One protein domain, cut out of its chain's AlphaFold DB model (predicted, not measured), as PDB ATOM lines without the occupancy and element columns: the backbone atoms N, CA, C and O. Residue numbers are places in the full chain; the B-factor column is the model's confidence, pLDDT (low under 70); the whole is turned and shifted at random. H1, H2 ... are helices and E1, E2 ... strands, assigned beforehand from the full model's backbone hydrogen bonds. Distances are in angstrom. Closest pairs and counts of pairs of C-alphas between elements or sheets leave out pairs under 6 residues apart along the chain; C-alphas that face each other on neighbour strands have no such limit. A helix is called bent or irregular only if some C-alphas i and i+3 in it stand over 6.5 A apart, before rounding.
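AT A GLANCE: This is residues 14 to 96 of the 461 residues of an uncharacterized protein of Parendozoicomonas haliclonae (UniProt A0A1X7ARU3). The domain is a long, thin rod with two helical ends joined by a narrow ribbon of two strands, E1 and E2. At one end H1 and H2 fold into a helical hairpin; at the other end H3 has a kink partway along it, and the tail of residues 88 to 96 folds back beside its last part. The printed part has 83 residues, with three named helices and two named strands in the order E1, H1, H2, E2, H3; the one sheet has the order E1 - E2 and is antiparallel, and the class is mostly helix. The whole is extended, with a radius of gyration of the C-alphas of 21.3 A and spans of 63 by 26 by 18 A.

HOW THE PARTS SIT: The sheet pairs E1, residues 18 to 21, with E2, residues 61 to 64; they are antiparallel neighbours, with 144 degrees between their directions. The C-alphas of Lys 21 and Tyr 61 face each other at 4.4 A. N 20 and O 62 are 2.8 A apart, and N 18 and O 64 are 2.9 A apart, both within hydrogen-bond range. H1, residues 24 to 37, touches H2, residues 41 to 51, with its residues 31 to 35 alone; the closest C-alphas are those of Gly 35 and Thr 43, 5.1 A apart. The two helices run opposite ways at a steep tilt of 43 degrees and form a helical hairpin. H3, residues 69 to 87, touches no helix; it is apart from E1, but only just, with the closest C-alphas 8.3 A apart. In H1 and H2 every O i to N i+4 pair is within hydrogen-bond range, and in H3 13 of 15 are.

IN THESE COORDINATES: E1 begins with C-alpha 18 at (4.220, -1.036, 4.828), and E2 ends with C-alpha 64 at (6.344, -5.890, 3.425). From first to last C-alpha, H1 is 20.2 A long, H2 15.4 A and H3 24.7 A. H3 has a kink of 56 degrees near residue 80 and is irregular, with C-alphas 79 and 82 being 7.3 A apart; it ends with C-alpha 87 at (0.774, 4.628, 33.753).

THE WHOLE: The two C-alphas farthest apart are those of Gly 39 and Gly 89, 63.7 A. The printed part has no cut. The links E1 to H1, H1 to H2 and E2 to H3 are tight; the link H2 to E2, nine residues, is short, and no link is long. The mean pLDDT of the printed part is 73.6, and 36 residues are under 70, namely residues 24 to 26 and 28 to 60.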
ATOM      1  N   ASN A  14      -0.483  -7.071  10.768       80.81
ATOM      2  CA  ASN A  14      -0.647  -6.181   9.612       80.81
ATOM      3  C   ASN A  14      -0.169  -4.738   9.885       80.81
ATOM      4  O   ASN A  14       0.362  -4.101   8.977       80.81
ATOM      5  N   ALA A  15      -0.286  -4.243  11.120       78.69
ATOM      6  CA  ALA A  15       0.083  -2.883  11.507       78.69
ATOM      7  C   ALA A  15       1.601  -2.650  11.441       78.69
ATOM      8  O   ALA A  15       2.059  -1.513  11.358       78.69
ATOM      9  N   TRP A  16       2.395  -3.725  11.432       81.88
ATOM     10  CA  TRP A  16       3.848  -3.675  11.271       81.88
ATOM     11  C   TRP A  16       4.293  -3.534   9.809       81.88
ATOM     12  O   TRP A  16       5.451  -3.199   9.555       81.88
ATOM     13  N   LEU A  17       3.403  -3.766   8.842       86.69
ATOM     14  CA  LEU A  17       3.738  -3.827   7.421       86.69
ATOM     15  C   LEU A  17       3.564  -2.466   6.734       86.69
ATOM     16  O   LEU A  17       2.663  -1.697   7.062       86.69
ATOM     17  N   ILE A  18       4.400  -2.183   5.730       82.56
ATOM     18  CA  ILE A  18       4.220  -1.036   4.828       82.56
ATOM     19  C   ILE A  18       3.638  -1.485   3.487       82.56
ATOM     20  O   ILE A  18       4.043  -2.508   2.928       82.56
ATOM     21  N   ARG A  19       2.714  -0.683   2.949       83.31
ATOM     22  CA  ARG A  19       2.122  -0.868   1.619       83.31
ATOM     23  C   ARG A  19       3.113  -0.376   0.558       83.31
ATOM     24  O   ARG A  19       3.446   0.805   0.528       83.31
ATOM     25  N   ARG A  20       3.585  -1.263  -0.320       79.12
ATOM     26  CA  ARG A  20       4.424  -0.920  -1.483       79.12
ATOM     27  C   ARG A  20       3.656  -1.175  -2.765       79.12
ATOM     28  O   ARG A  20       3.061  -2.238  -2.909       79.12
ATOM     29  N   LYS A  21       3.677  -0.219  -3.694       77.69
ATOM     30  CA  LYS A  21       3.064  -0.397  -5.013       77.69
ATOM     31  C   LYS A  21       3.843  -1.461  -5.784       77.69
ATOM     32  O   LYS A  21       5.070  -1.382  -5.855       77.69
ATOM     33  N   VAL A  22       3.150  -2.461  -6.318       72.69
ATOM     34  CA  VAL A  22       3.794  -3.476  -7.160       72.69
ATOM     35  C   VAL A  22       3.956  -2.882  -8.553       72.69
ATOM     36  O   VAL A  22       3.021  -2.299  -9.099       72.69
ATOM     37  N   SER A  23       5.162  -2.968  -9.112       71.38
ATOM     38  CA  SER A  23       5.407  -2.440 -10.452       71.38
ATOM     39  C   SER A  23       4.670  -3.277 -11.504       71.38
ATOM     40  O   SER A  23       4.533  -4.496 -11.362       71.38
ATOM     41  N   THR A  24       4.210  -2.631 -12.575       66.81
ATOM     42  CA  THR A  24       3.459  -3.275 -13.663       66.81
ATOM     43  C   THR A  24       4.253  -4.418 -14.306       66.81
ATOM     44  O   THR A  24       3.681  -5.436 -14.686       66.81
ATOM     45  N   THR A  25       5.583  -4.297 -14.356       66.75
ATOM     46  CA  THR A  25       6.491  -5.323 -14.887       66.75
ATOM     47  C   THR A  25       6.620  -6.530 -13.956       66.75
ATOM     48  O   THR A  25       6.588  -7.663 -14.428       66.75
ATOM     49  N   THR A  26       6.684  -6.327 -12.634       68.38
ATOM     50  CA  THR A  26       6.668  -7.428 -11.649       68.38
ATOM     51  C   THR A  26       5.343  -8.194 -11.684       68.38
ATOM     52  O   THR A  26       5.329  -9.421 -11.604       68.38
ATOM     53  N   ASN A  27       4.228  -7.479 -11.842       70.69
ATOM     54  CA  ASN A  27       2.896  -8.068 -11.960       70.69
ATOM     55  C   ASN A  27       2.740  -8.905 -13.241       70.69
ATOM     56  O   ASN A  27       2.193 -10.008 -13.190       70.69
ATOM     57  N   ALA A  28       3.284  -8.432 -14.366       67.62
ATOM     58  CA  ALA A  28       3.316  -9.189 -15.616       67.62
ATOM     59  C   ALA A  28       4.196 -10.451 -15.509       67.62
ATOM     60  O   ALA A  28       3.765 -11.534 -15.898       67.62
ATOM     61  N   LEU A  29       5.392 -10.341 -14.914       65.56
ATOM     62  CA  LEU A  29       6.314 -11.469 -14.717       65.56
ATOM     63  C   LEU A  29       5.736 -12.562 -13.811       65.56
ATOM     64  O   LEU A  29       5.813 -13.740 -14.154       65.56
ATOM     65  N   ASN A  30       5.115 -12.193 -12.687       66.06
ATOM     66  CA  ASN A  30       4.476 -13.162 -11.791       66.06
ATOM     67  C   ASN A  30       3.302 -13.886 -12.468       66.06
ATOM     68  O   ASN A  30       3.115 -15.083 -12.258       66.06
ATOM     69  N   SER A  31       2.537 -13.174 -13.299       64.25
ATOM     70  CA  SER A  31       1.396 -13.738 -14.032       64.25
ATOM     71  C   SER A  31       1.840 -14.681 -15.155       64.25
ATOM     72  O   SER A  31       1.206 -15.714 -15.373       64.25
ATOM     73  N   LEU A  32       2.968 -14.385 -15.811       63.03
ATOM     74  CA  LEU A  32       3.618 -15.289 -16.765       63.03
ATOM     75  C   LEU A  32       4.187 -16.535 -16.075       63.03
ATOM     76  O   LEU A  32       3.945 -17.645 -16.537       63.03
ATOM     77  N   ALA A  33       4.887 -16.381 -14.948       63.00
ATOM     78  CA  ALA A  33       5.471 -17.505 -14.212       63.00
ATOM     79  C   ALA A  33       4.403 -18.463 -13.650       63.00
ATOM     80  O   ALA A  33       4.506 -19.675 -13.830       63.00
ATOM     81  N   MET A  34       3.348 -17.932 -13.024       59.75
ATOM     82  CA  MET A  34       2.193 -18.730 -12.586       59.75
ATOM     83  C   MET A  34       1.461 -19.355 -13.774       59.75
ATOM     84  O   MET A  34       1.045 -20.503 -13.687       59.75
ATOM     85  N   GLY A  35       1.373 -18.635 -14.897       57.59
ATOM     86  CA  GLY A  35       0.869 -19.157 -16.162       57.59
ATOM     87  C   GLY A  35       1.608 -20.403 -16.634       57.59
ATOM     88  O   GLY A  35       0.971 -21.398 -16.961       57.59
ATOM     89  N   VAL A  36       2.942 -20.389 -16.611       62.66
ATOM     90  CA  VAL A  36       3.770 -21.550 -16.980       62.66
ATOM     91  C   VAL A  36       3.572 -22.708 -15.996       62.66
ATOM     92  O   VAL A  36       3.383 -23.843 -16.424       62.66
ATOM     93  N   LEU A  37       3.543 -22.430 -14.687       57.31
ATOM     94  CA  LEU A  37       3.355 -23.457 -13.651       57.31
ATOM     95  C   LEU A  37       1.952 -24.083 -13.660       57.31
ATOM     96  O   LEU A  37       1.807 -25.254 -13.325       57.31
ATOM     97  N   SER A  38       0.922 -23.330 -14.055       62.44
ATOM     98  CA  SER A  38      -0.465 -23.805 -14.127       62.44
ATOM     99  C   SER A  38      -0.864 -24.347 -15.505       62.44
ATOM    100  O   SER A  38      -2.055 -24.517 -15.757       62.44
ATOM    101  N   GLY A  39       0.079 -24.508 -16.443       58.22
ATOM    102  CA  GLY A  39      -0.223 -24.960 -17.809       58.22
ATOM    103  C   GLY A  39      -1.113 -24.000 -18.615       58.22
ATOM    104  O   GLY A  39      -1.958 -24.439 -19.385       58.22
ATOM    105  N   GLY A  40      -0.974 -22.688 -18.410       60.50
ATOM    106  CA  GLY A  40      -1.677 -21.624 -19.142       60.50
ATOM    107  C   GLY A  40      -3.045 -21.216 -18.579       60.50
ATOM    108  O   GLY A  40      -3.554 -20.150 -18.928       60.50
ATOM    109  N   VAL A  41      -3.621 -22.003 -17.663       64.62
ATOM    110  CA  VAL A  41      -4.977 -21.782 -17.122       64.62
ATOM    111  C   VAL A  41      -5.102 -20.454 -16.362       64.62
ATOM    112  O   VAL A  41      -6.054 -19.704 -16.573       64.62
ATOM    113  N   TYR A  42      -4.124 -20.111 -15.518       62.50
ATOM    114  CA  TYR A  42      -4.161 -18.894 -14.701       62.50
ATOM    115  C   TYR A  42      -4.126 -17.605 -15.543       62.50
ATOM    116  O   TYR A  42      -4.853 -16.651 -15.266       62.50
ATOM    117  N   THR A  43      -3.325 -17.581 -16.612       61.41
ATOM    118  CA  THR A  43      -3.200 -16.425 -17.513       61.41
ATOM    119  C   THR A  43      -4.451 -16.246 -18.376       61.41
ATOM    120  O   THR A  43      -4.873 -15.114 -18.607       61.41
ATOM    121  N   ALA A  44      -5.083 -17.349 -18.797       63.59
ATOM    122  CA  ALA A  44      -6.358 -17.319 -19.512       63.59
ATOM    123  C   ALA A  44      -7.496 -16.775 -18.633       63.59
ATOM    124  O   ALA A  44      -8.274 -15.939 -19.089       63.59
ATOM    125  N   MET A  45      -7.553 -17.176 -17.357       64.75
ATOM    126  CA  MET A  45      -8.530 -16.644 -16.401       64.75
ATOM    127  C   MET A  45      -8.332 -15.146 -16.133       64.75
ATOM    128  O   MET A  45      -9.309 -14.408 -16.148       64.75
ATOM    129  N   GLN A  46      -7.092 -14.673 -15.950       66.75
ATOM    130  CA  GLN A  46      -6.825 -13.234 -15.786       66.75
ATOM    131  C   GLN A  46      -7.199 -12.415 -17.032       66.75
ATOM    132  O   GLN A  46      -7.704 -11.300 -16.911       66.75
ATOM    133  N   ALA A  47      -6.951 -12.953 -18.232       64.31
ATOM    134  CA  ALA A  47      -7.307 -12.295 -19.488       64.31
ATOM    135  C   ALA A  47      -8.830 -12.218 -19.688       64.31
ATOM    136  O   ALA A  47      -9.331 -11.177 -20.114       64.31
ATOM    137  N   LEU A  48      -9.556 -13.287 -19.338       63.22
ATOM    138  CA  LEU A  48     -11.017 -13.323 -19.372       63.22
ATOM    139  C   LEU A  48     -11.616 -12.328 -18.368       63.22
ATOM    140  O   LEU A  48     -12.456 -11.523 -18.750       63.22
ATOM    141  N   ASP A  49     -11.115 -12.327 -17.131       65.50
ATOM    142  CA  ASP A  49     -11.560 -11.429 -16.058       65.50
ATOM    143  C   ASP A  49     -11.364  -9.952 -16.440       65.50
ATOM    144  O   ASP A  49     -12.275  -9.132 -16.308       65.50
ATOM    145  N   LYS A  50     -10.213  -9.618 -17.041       67.81
ATOM    146  CA  LYS A  50      -9.934  -8.276 -17.568       67.81
ATOM    147  C   LYS A  50     -10.833  -7.894 -18.752       67.81
ATOM    148  O   LYS A  50     -11.231  -6.736 -18.862       67.81
ATOM    149  N   ALA A  51     -11.161  -8.839 -19.637       64.00
ATOM    150  CA  ALA A  51     -12.052  -8.605 -20.778       64.00
ATOM    151  C   ALA A  51     -13.523  -8.417 -20.359       64.00
ATOM    152  O   ALA A  51     -14.269  -7.726 -21.050       64.00
ATOM    153  N   THR A  52     -13.925  -8.971 -19.212       67.88
ATOM    154  CA  THR A  52     -15.263  -8.802 -18.621       67.88
ATOM    155  C   THR A  52     -15.369  -7.621 -17.647       67.88
ATOM    156  O   THR A  52     -16.383  -7.479 -16.968       67.88
ATOM    157  N   GLY A  53     -14.351  -6.753 -17.585       51.91
ATOM    158  CA  GLY A  53     -14.351  -5.538 -16.760       51.91
ATOM    159  C   GLY A  53     -13.842  -5.707 -15.320       51.91
ATOM    160  O   GLY A  53     -13.990  -4.781 -14.525       51.91
ATOM    161  N   GLY A  54     -13.248  -6.853 -14.975       58.69
ATOM    162  CA  GLY A  54     -12.547  -7.096 -13.709       58.69
ATOM    163  C   GLY A  54     -11.095  -6.586 -13.709       58.69
ATOM    164  O   GLY A  54     -10.524  -6.265 -14.750       58.69
ATOM    165  N   ASP A  55     -10.465  -6.523 -12.531       60.22
ATOM    166  CA  ASP A  55      -9.103  -5.975 -12.323       60.22
ATOM    167  C   ASP A  55      -7.970  -6.941 -12.766       60.22
ATOM    168  O   ASP A  55      -6.777  -6.707 -12.556       60.22
ATOM    169  N   GLY A  56      -8.320  -8.076 -13.385       63.09
ATOM    170  CA  GLY A  56      -7.366  -9.016 -13.985       63.09
ATOM    171  C   GLY A  56      -6.414  -9.679 -12.983       63.09
ATOM    172  O   GLY A  56      -5.353 -10.159 -13.370       63.09
ATOM    173  N   GLY A  57      -6.755  -9.688 -11.690       60.62
ATOM    174  CA  GLY A  57      -5.951 -10.303 -10.629       60.62
ATOM    175  C   GLY A  57      -4.621  -9.601 -10.319       60.62
ATOM    176  O   GLY A  57      -3.802 -10.150  -9.572       60.62
ATOM    177  N   PHE A  58      -4.383  -8.400 -10.855       66.12
ATOM    178  CA  PHE A  58      -3.163  -7.652 -10.573       66.12
ATOM    179  C   PHE A  58      -3.200  -7.073  -9.162       66.12
ATOM    180  O   PHE A  58      -4.051  -6.267  -8.805       66.12
ATOM    181  N   LYS A  59      -2.228  -7.448  -8.326       60.94
ATOM    182  CA  LYS A  59      -2.095  -6.822  -7.010       60.94
ATOM    183  C   LYS A  59      -1.508  -5.435  -7.190       60.94
ATOM    184  O   LYS A  59      -0.332  -5.297  -7.516       60.94
ATOM    185  N   GLU A  60      -2.296  -4.401  -6.927       66.75
ATOM    186  CA  GLU A  60      -1.792  -3.027  -6.956       66.75
ATOM    187  C   GLU A  60      -0.718  -2.783  -5.877       66.75
ATOM    188  O   GLU A  60       0.183  -1.955  -6.051       66.75
ATOM    189  N   TYR A  61      -0.775  -3.523  -4.760       75.44
ATOM    190  CA  TYR A  61       0.136  -3.347  -3.632       75.44
ATOM    191  C   TYR A  61       0.521  -4.662  -2.957       75.44
ATOM    192  O   TYR A  61      -0.251  -5.619  -2.912       75.44
ATOM    193  N   THR A  62       1.715  -4.673  -2.372       78.88
ATOM    194  CA  THR A  62       2.210  -5.730  -1.490       78.88
ATOM    195  C   THR A  62       2.522  -5.165  -0.108       78.88
ATOM    196  O   THR A  62       2.904  -3.999   0.029       78.88
ATOM    197  N   TYR A  63       2.360  -5.991   0.919       80.19
ATOM    198  CA  TYR A  63       2.696  -5.652   2.296       80.19
ATOM    199  C   TYR A  63       4.052  -6.260   2.634       80.19
ATOM    200  O   TYR A  63       4.263  -7.458   2.462       80.19
ATOM    201  N   SER A  64       4.989  -5.437   3.095       80.31
ATOM    202  CA  SER A  64       6.344  -5.890   3.425       80.31
ATOM    203  C   SER A  64       6.871  -5.202   4.677       80.31
ATOM    204  O   SER A  64       6.459  -4.087   4.997       80.31
ATOM    205  N   TYR A  65       7.796  -5.857   5.375       82.69
ATOM    206  CA  TYR A  65       8.547  -5.235   6.461       82.69
ATOM    207  C   TYR A  65       9.523  -4.185   5.909       82.69
ATOM    208  O   TYR A  65      10.057  -4.306   4.803       82.69
ATOM    209  N   THR A  66       9.759  -3.135   6.689       83.31
ATOM    210  CA  THR A  66      10.707  -2.061   6.362       83.31
ATOM    211  C   THR A  66      11.920  -2.106   7.286       83.31
ATOM    212  O   THR A  66      11.822  -2.586   8.408       83.31
ATOM    213  N   SER A  67      13.075  -1.606   6.857       82.12
ATOM    214  CA  SER A  67      14.211  -1.348   7.757       82.12
ATOM    215  C   SER A  67      14.122   0.035   8.416       82.12
ATOM    216  O   SER A  67      14.938   0.372   9.273       82.12
ATOM    217  N   ASN A  68      13.125   0.852   8.045       84.19
ATOM    218  CA  ASN A  68      12.925   2.174   8.622       84.19
ATOM    219  C   ASN A  68      12.428   2.071  10.071       84.19
ATOM    220  O   ASN A  68      11.251   1.834  10.336       84.19
ATOM    221  N   VAL A  69      13.334   2.330  11.011       82.31
ATOM    222  CA  VAL A  69      13.058   2.317  12.452       82.31
ATOM    223  C   VAL A  69      11.939   3.294  12.847       82.31
ATOM    224  O   VAL A  69      11.222   3.031  13.812       82.31
ATOM    225  N   ASN A  70      11.747   4.401  12.120       83.75
ATOM    226  CA  ASN A  70      10.708   5.382  12.450       83.75
ATOM    227  C   ASN A  70       9.294   4.824  12.241       83.75
ATOM    228  O   ASN A  70       8.441   5.066  13.086       83.75
ATOM    229  N   HIS A  71       9.081   3.988  11.215       84.06
ATOM    230  CA  HIS A  71       7.796   3.307  10.988       84.06
ATOM    231  C   HIS A  71       7.374   2.504  12.221       84.06
ATOM    232  O   HIS A  71       6.292   2.694  12.768       84.06
ATOM    233  N   TYR A  72       8.279   1.670  12.735       82.94
ATOM    234  CA  TYR A  72       8.006   0.863  13.922       82.94
ATOM    235  C   TYR A  72       7.834   1.699  15.189       82.94
ATOM    236  O   TYR A  72       6.997   1.375  16.030       82.94
ATOM    237  N   LYS A  73       8.592   2.796  15.328       81.56
ATOM    238  CA  LYS A  73       8.416   3.746  16.436       81.56
ATOM    239  C   LYS A  73       7.032   4.388  16.416       81.56
ATOM    240  O   LYS A  73       6.450   4.555  17.484       81.56
ATOM    241  N   ASP A  74       6.509   4.736  15.248       83.69
ATOM    242  CA  ASP A  74       5.208   5.392  15.125       83.69
ATOM    243  C   ASP A  74       4.053   4.412  15.378       83.69
ATOM    244  O   ASP A  74       3.137   4.741  16.131       83.69
ATOM    245  N   VAL A  75       4.160   3.170  14.887       83.62
ATOM    246  CA  VAL A  75       3.221   2.076  15.211       83.62
ATOM    247  C   VAL A  75       3.173   1.826  16.722       83.62
ATOM    248  O   VAL A  75       2.092   1.776  17.315       83.62
ATOM    249  N   LEU A  76       4.341   1.733  17.366       82.31
ATOM    250  CA  LEU A  76       4.453   1.566  18.815       82.31
ATOM    251  C   LEU A  76       3.886   2.764  19.584       82.31
ATOM    252  O   LEU A  76       3.151   2.572  20.549       82.31
ATOM    253  N   ARG A  77       4.185   4.002  19.173       79.81
ATOM    254  CA  ARG A  77       3.651   5.215  19.818       79.81
ATOM    255  C   ARG A  77       2.130   5.288  19.740       79.81
ATOM    256  O   ARG A  77       1.508   5.625  20.743       79.81
ATOM    257  N   ALA A  78       1.548   4.955  18.588       80.69
ATOM    258  CA  ALA A  78       0.102   4.979  18.389       80.69
ATOM    259  C   ALA A  78      -0.621   4.006  19.334       80.69
ATOM    260  O   ALA A  78      -1.632   4.360  19.932       80.69
ATOM    261  N   HIS A  79      -0.062   2.809  19.531       82.25
ATOM    262  CA  HIS A  79      -0.681   1.780  20.367       82.25
ATOM    263  C   HIS A  79      -0.350   1.926  21.858       82.25
ATOM    264  O   HIS A  79      -1.172   1.595  22.707       82.25
ATOM    265  N   MET A  80       0.832   2.439  22.212       81.88
ATOM    266  CA  MET A  80       1.243   2.597  23.613       81.88
ATOM    267  C   MET A  80       0.821   3.931  24.237       81.88
ATOM    268  O   MET A  80       0.919   4.064  25.454       81.88
ATOM    269  N   GLY A  81       0.364   4.915  23.455       79.12
ATOM    270  CA  GLY A  81       0.057   6.268  23.939       79.12
ATOM    271  C   GLY A  81      -0.912   6.312  25.115       79.12
ATOM    272  O   GLY A  81      -0.585   6.888  26.151       79.12
ATOM    273  N   SER A  82      -2.061   5.648  24.992       78.88
ATOM    274  CA  SER A  82      -3.095   5.632  26.035       78.88
ATOM    275  C   SER A  82      -2.642   4.905  27.307       78.88
ATOM    276  O   SER A  82      -2.871   5.383  28.421       78.88
ATOM    277  N   ASN A  83      -1.948   3.773  27.157       82.94
ATOM    278  CA  ASN A  83      -1.395   3.027  28.289       82.94
ATOM    279  C   ASN A  83      -0.303   3.830  29.002       82.94
ATOM    280  O   ASN A  83      -0.319   3.916  30.228       82.94
ATOM    281  N   PHE A  84       0.593   4.469  28.248       83.06
ATOM    282  CA  PHE A  84       1.647   5.312  28.799       83.06
ATOM    283  C   PHE A  84       1.080   6.522  29.544       83.06
ATOM    284  O   PHE A  84       1.547   6.831  30.637       83.06
ATOM    285  N   GLU A  85       0.062   7.199  29.006       85.25
ATOM    286  CA  GLU A  85      -0.565   8.336  29.686       85.25
ATOM    287  C   GLU A  85      -1.198   7.917  31.015       85.25
ATOM    288  O   GLU A  85      -1.001   8.577  32.037       85.25
ATOM    289  N   ARG A  86      -1.871   6.764  31.044       84.19
ATOM    290  CA  ARG A  86      -2.427   6.200  32.277       84.19
ATOM    291  C   ARG A  86      -1.335   5.838  33.291       84.19
ATOM    292  O   ARG A  86      -1.438   6.224  34.453       84.19
ATOM    293  N   GLU A  87      -0.294   5.123  32.869       84.44
ATOM    294  CA  GLU A  87       0.774   4.628  33.753       84.44
ATOM    295  C   GLU A  87       1.710   5.736  34.251       84.44
ATOM    296  O   GLU A  87       2.143   5.722  35.403       84.44
ATOM    297  N   SER A  88       1.977   6.747  33.426       83.12
ATOM    298  CA  SER A  88       2.754   7.932  33.810       83.12
ATOM    299  C   SER A  88       1.970   8.896  34.716       83.12
ATOM    300  O   SER A  88       2.517   9.881  35.229       83.12
ATOM    301  N   GLY A  89       0.684   8.622  34.947       81.88
ATOM    302  CA  GLY A  89      -0.195   9.458  35.753       81.88
ATOM    303  C   GLY A  89      -0.505  10.793  35.077       81.88
ATOM    304  O   GLY A  89      -0.433  11.829  35.750       81.88
ATOM    305  N   GLY A  90      -0.803  10.740  33.773       84.62
ATOM    306  CA  GLY A  90      -1.341  11.818  32.942       84.62
ATOM    307  C   GLY A  90      -0.349  12.493  31.989       84.62
ATOM    308  O   GLY A  90      -0.621  13.609  31.554       84.62
ATOM    309  N   TYR A  91       0.820  11.904  31.707       89.00
ATOM    310  CA  TYR A  91       1.784  12.505  30.775       89.00
ATOM    311  C   TYR A  91       1.698  11.879  29.379       89.00
ATOM    312  O   TYR A  91       1.792  10.658  29.254       89.00
ATOM    313  N   PRO A  92       1.603  12.685  28.310       86.00
ATOM    314  CA  PRO A  92       1.606  12.157  26.955       86.00
ATOM    315  C   PRO A  92       2.987  11.612  26.572       86.00
ATOM    316  O   PRO A  92       4.030  12.085  27.040       86.00
ATOM    317  N   LEU A  93       3.004  10.644  25.652       80.75
ATOM    318  CA  LEU A  93       4.237  10.246  24.972       80.75
ATOM    319  C   LEU A  93       4.785  11.433  24.169       80.75
ATOM    320  O   LEU A  93       4.064  12.058  23.396       80.75
ATOM    321  N   GLY A  94       6.086  11.704  24.295       78.81
ATOM    322  CA  GLY A  94       6.773  12.666  23.429       78.81
ATOM    323  C   GLY A  94       7.000  14.061  24.009       78.81
ATOM    324  O   GLY A  94       7.253  14.980  23.236       78.81
ATOM    325  N   ILE A  95       6.983  14.232  25.334       85.06
ATOM    326  CA  ILE A  95       7.570  15.416  25.984       85.06
ATOM    327  C   ILE A  95       9.063  15.475  25.624       85.06
ATOM    328  O   ILE A  95       9.828  14.583  25.994       85.06
ATOM    329  N   LYS A  96       9.475  16.497  24.863       86.56
ATOM    330  CA  LYS A  96      10.813  16.557  24.241       86.56
ATOM    331  C   LYS A  96      11.840  17.306  25.081       86.56
ATOM    332  O   LYS A  96      13.037  17.129  24.871       86.56
TER     333      LYS A  96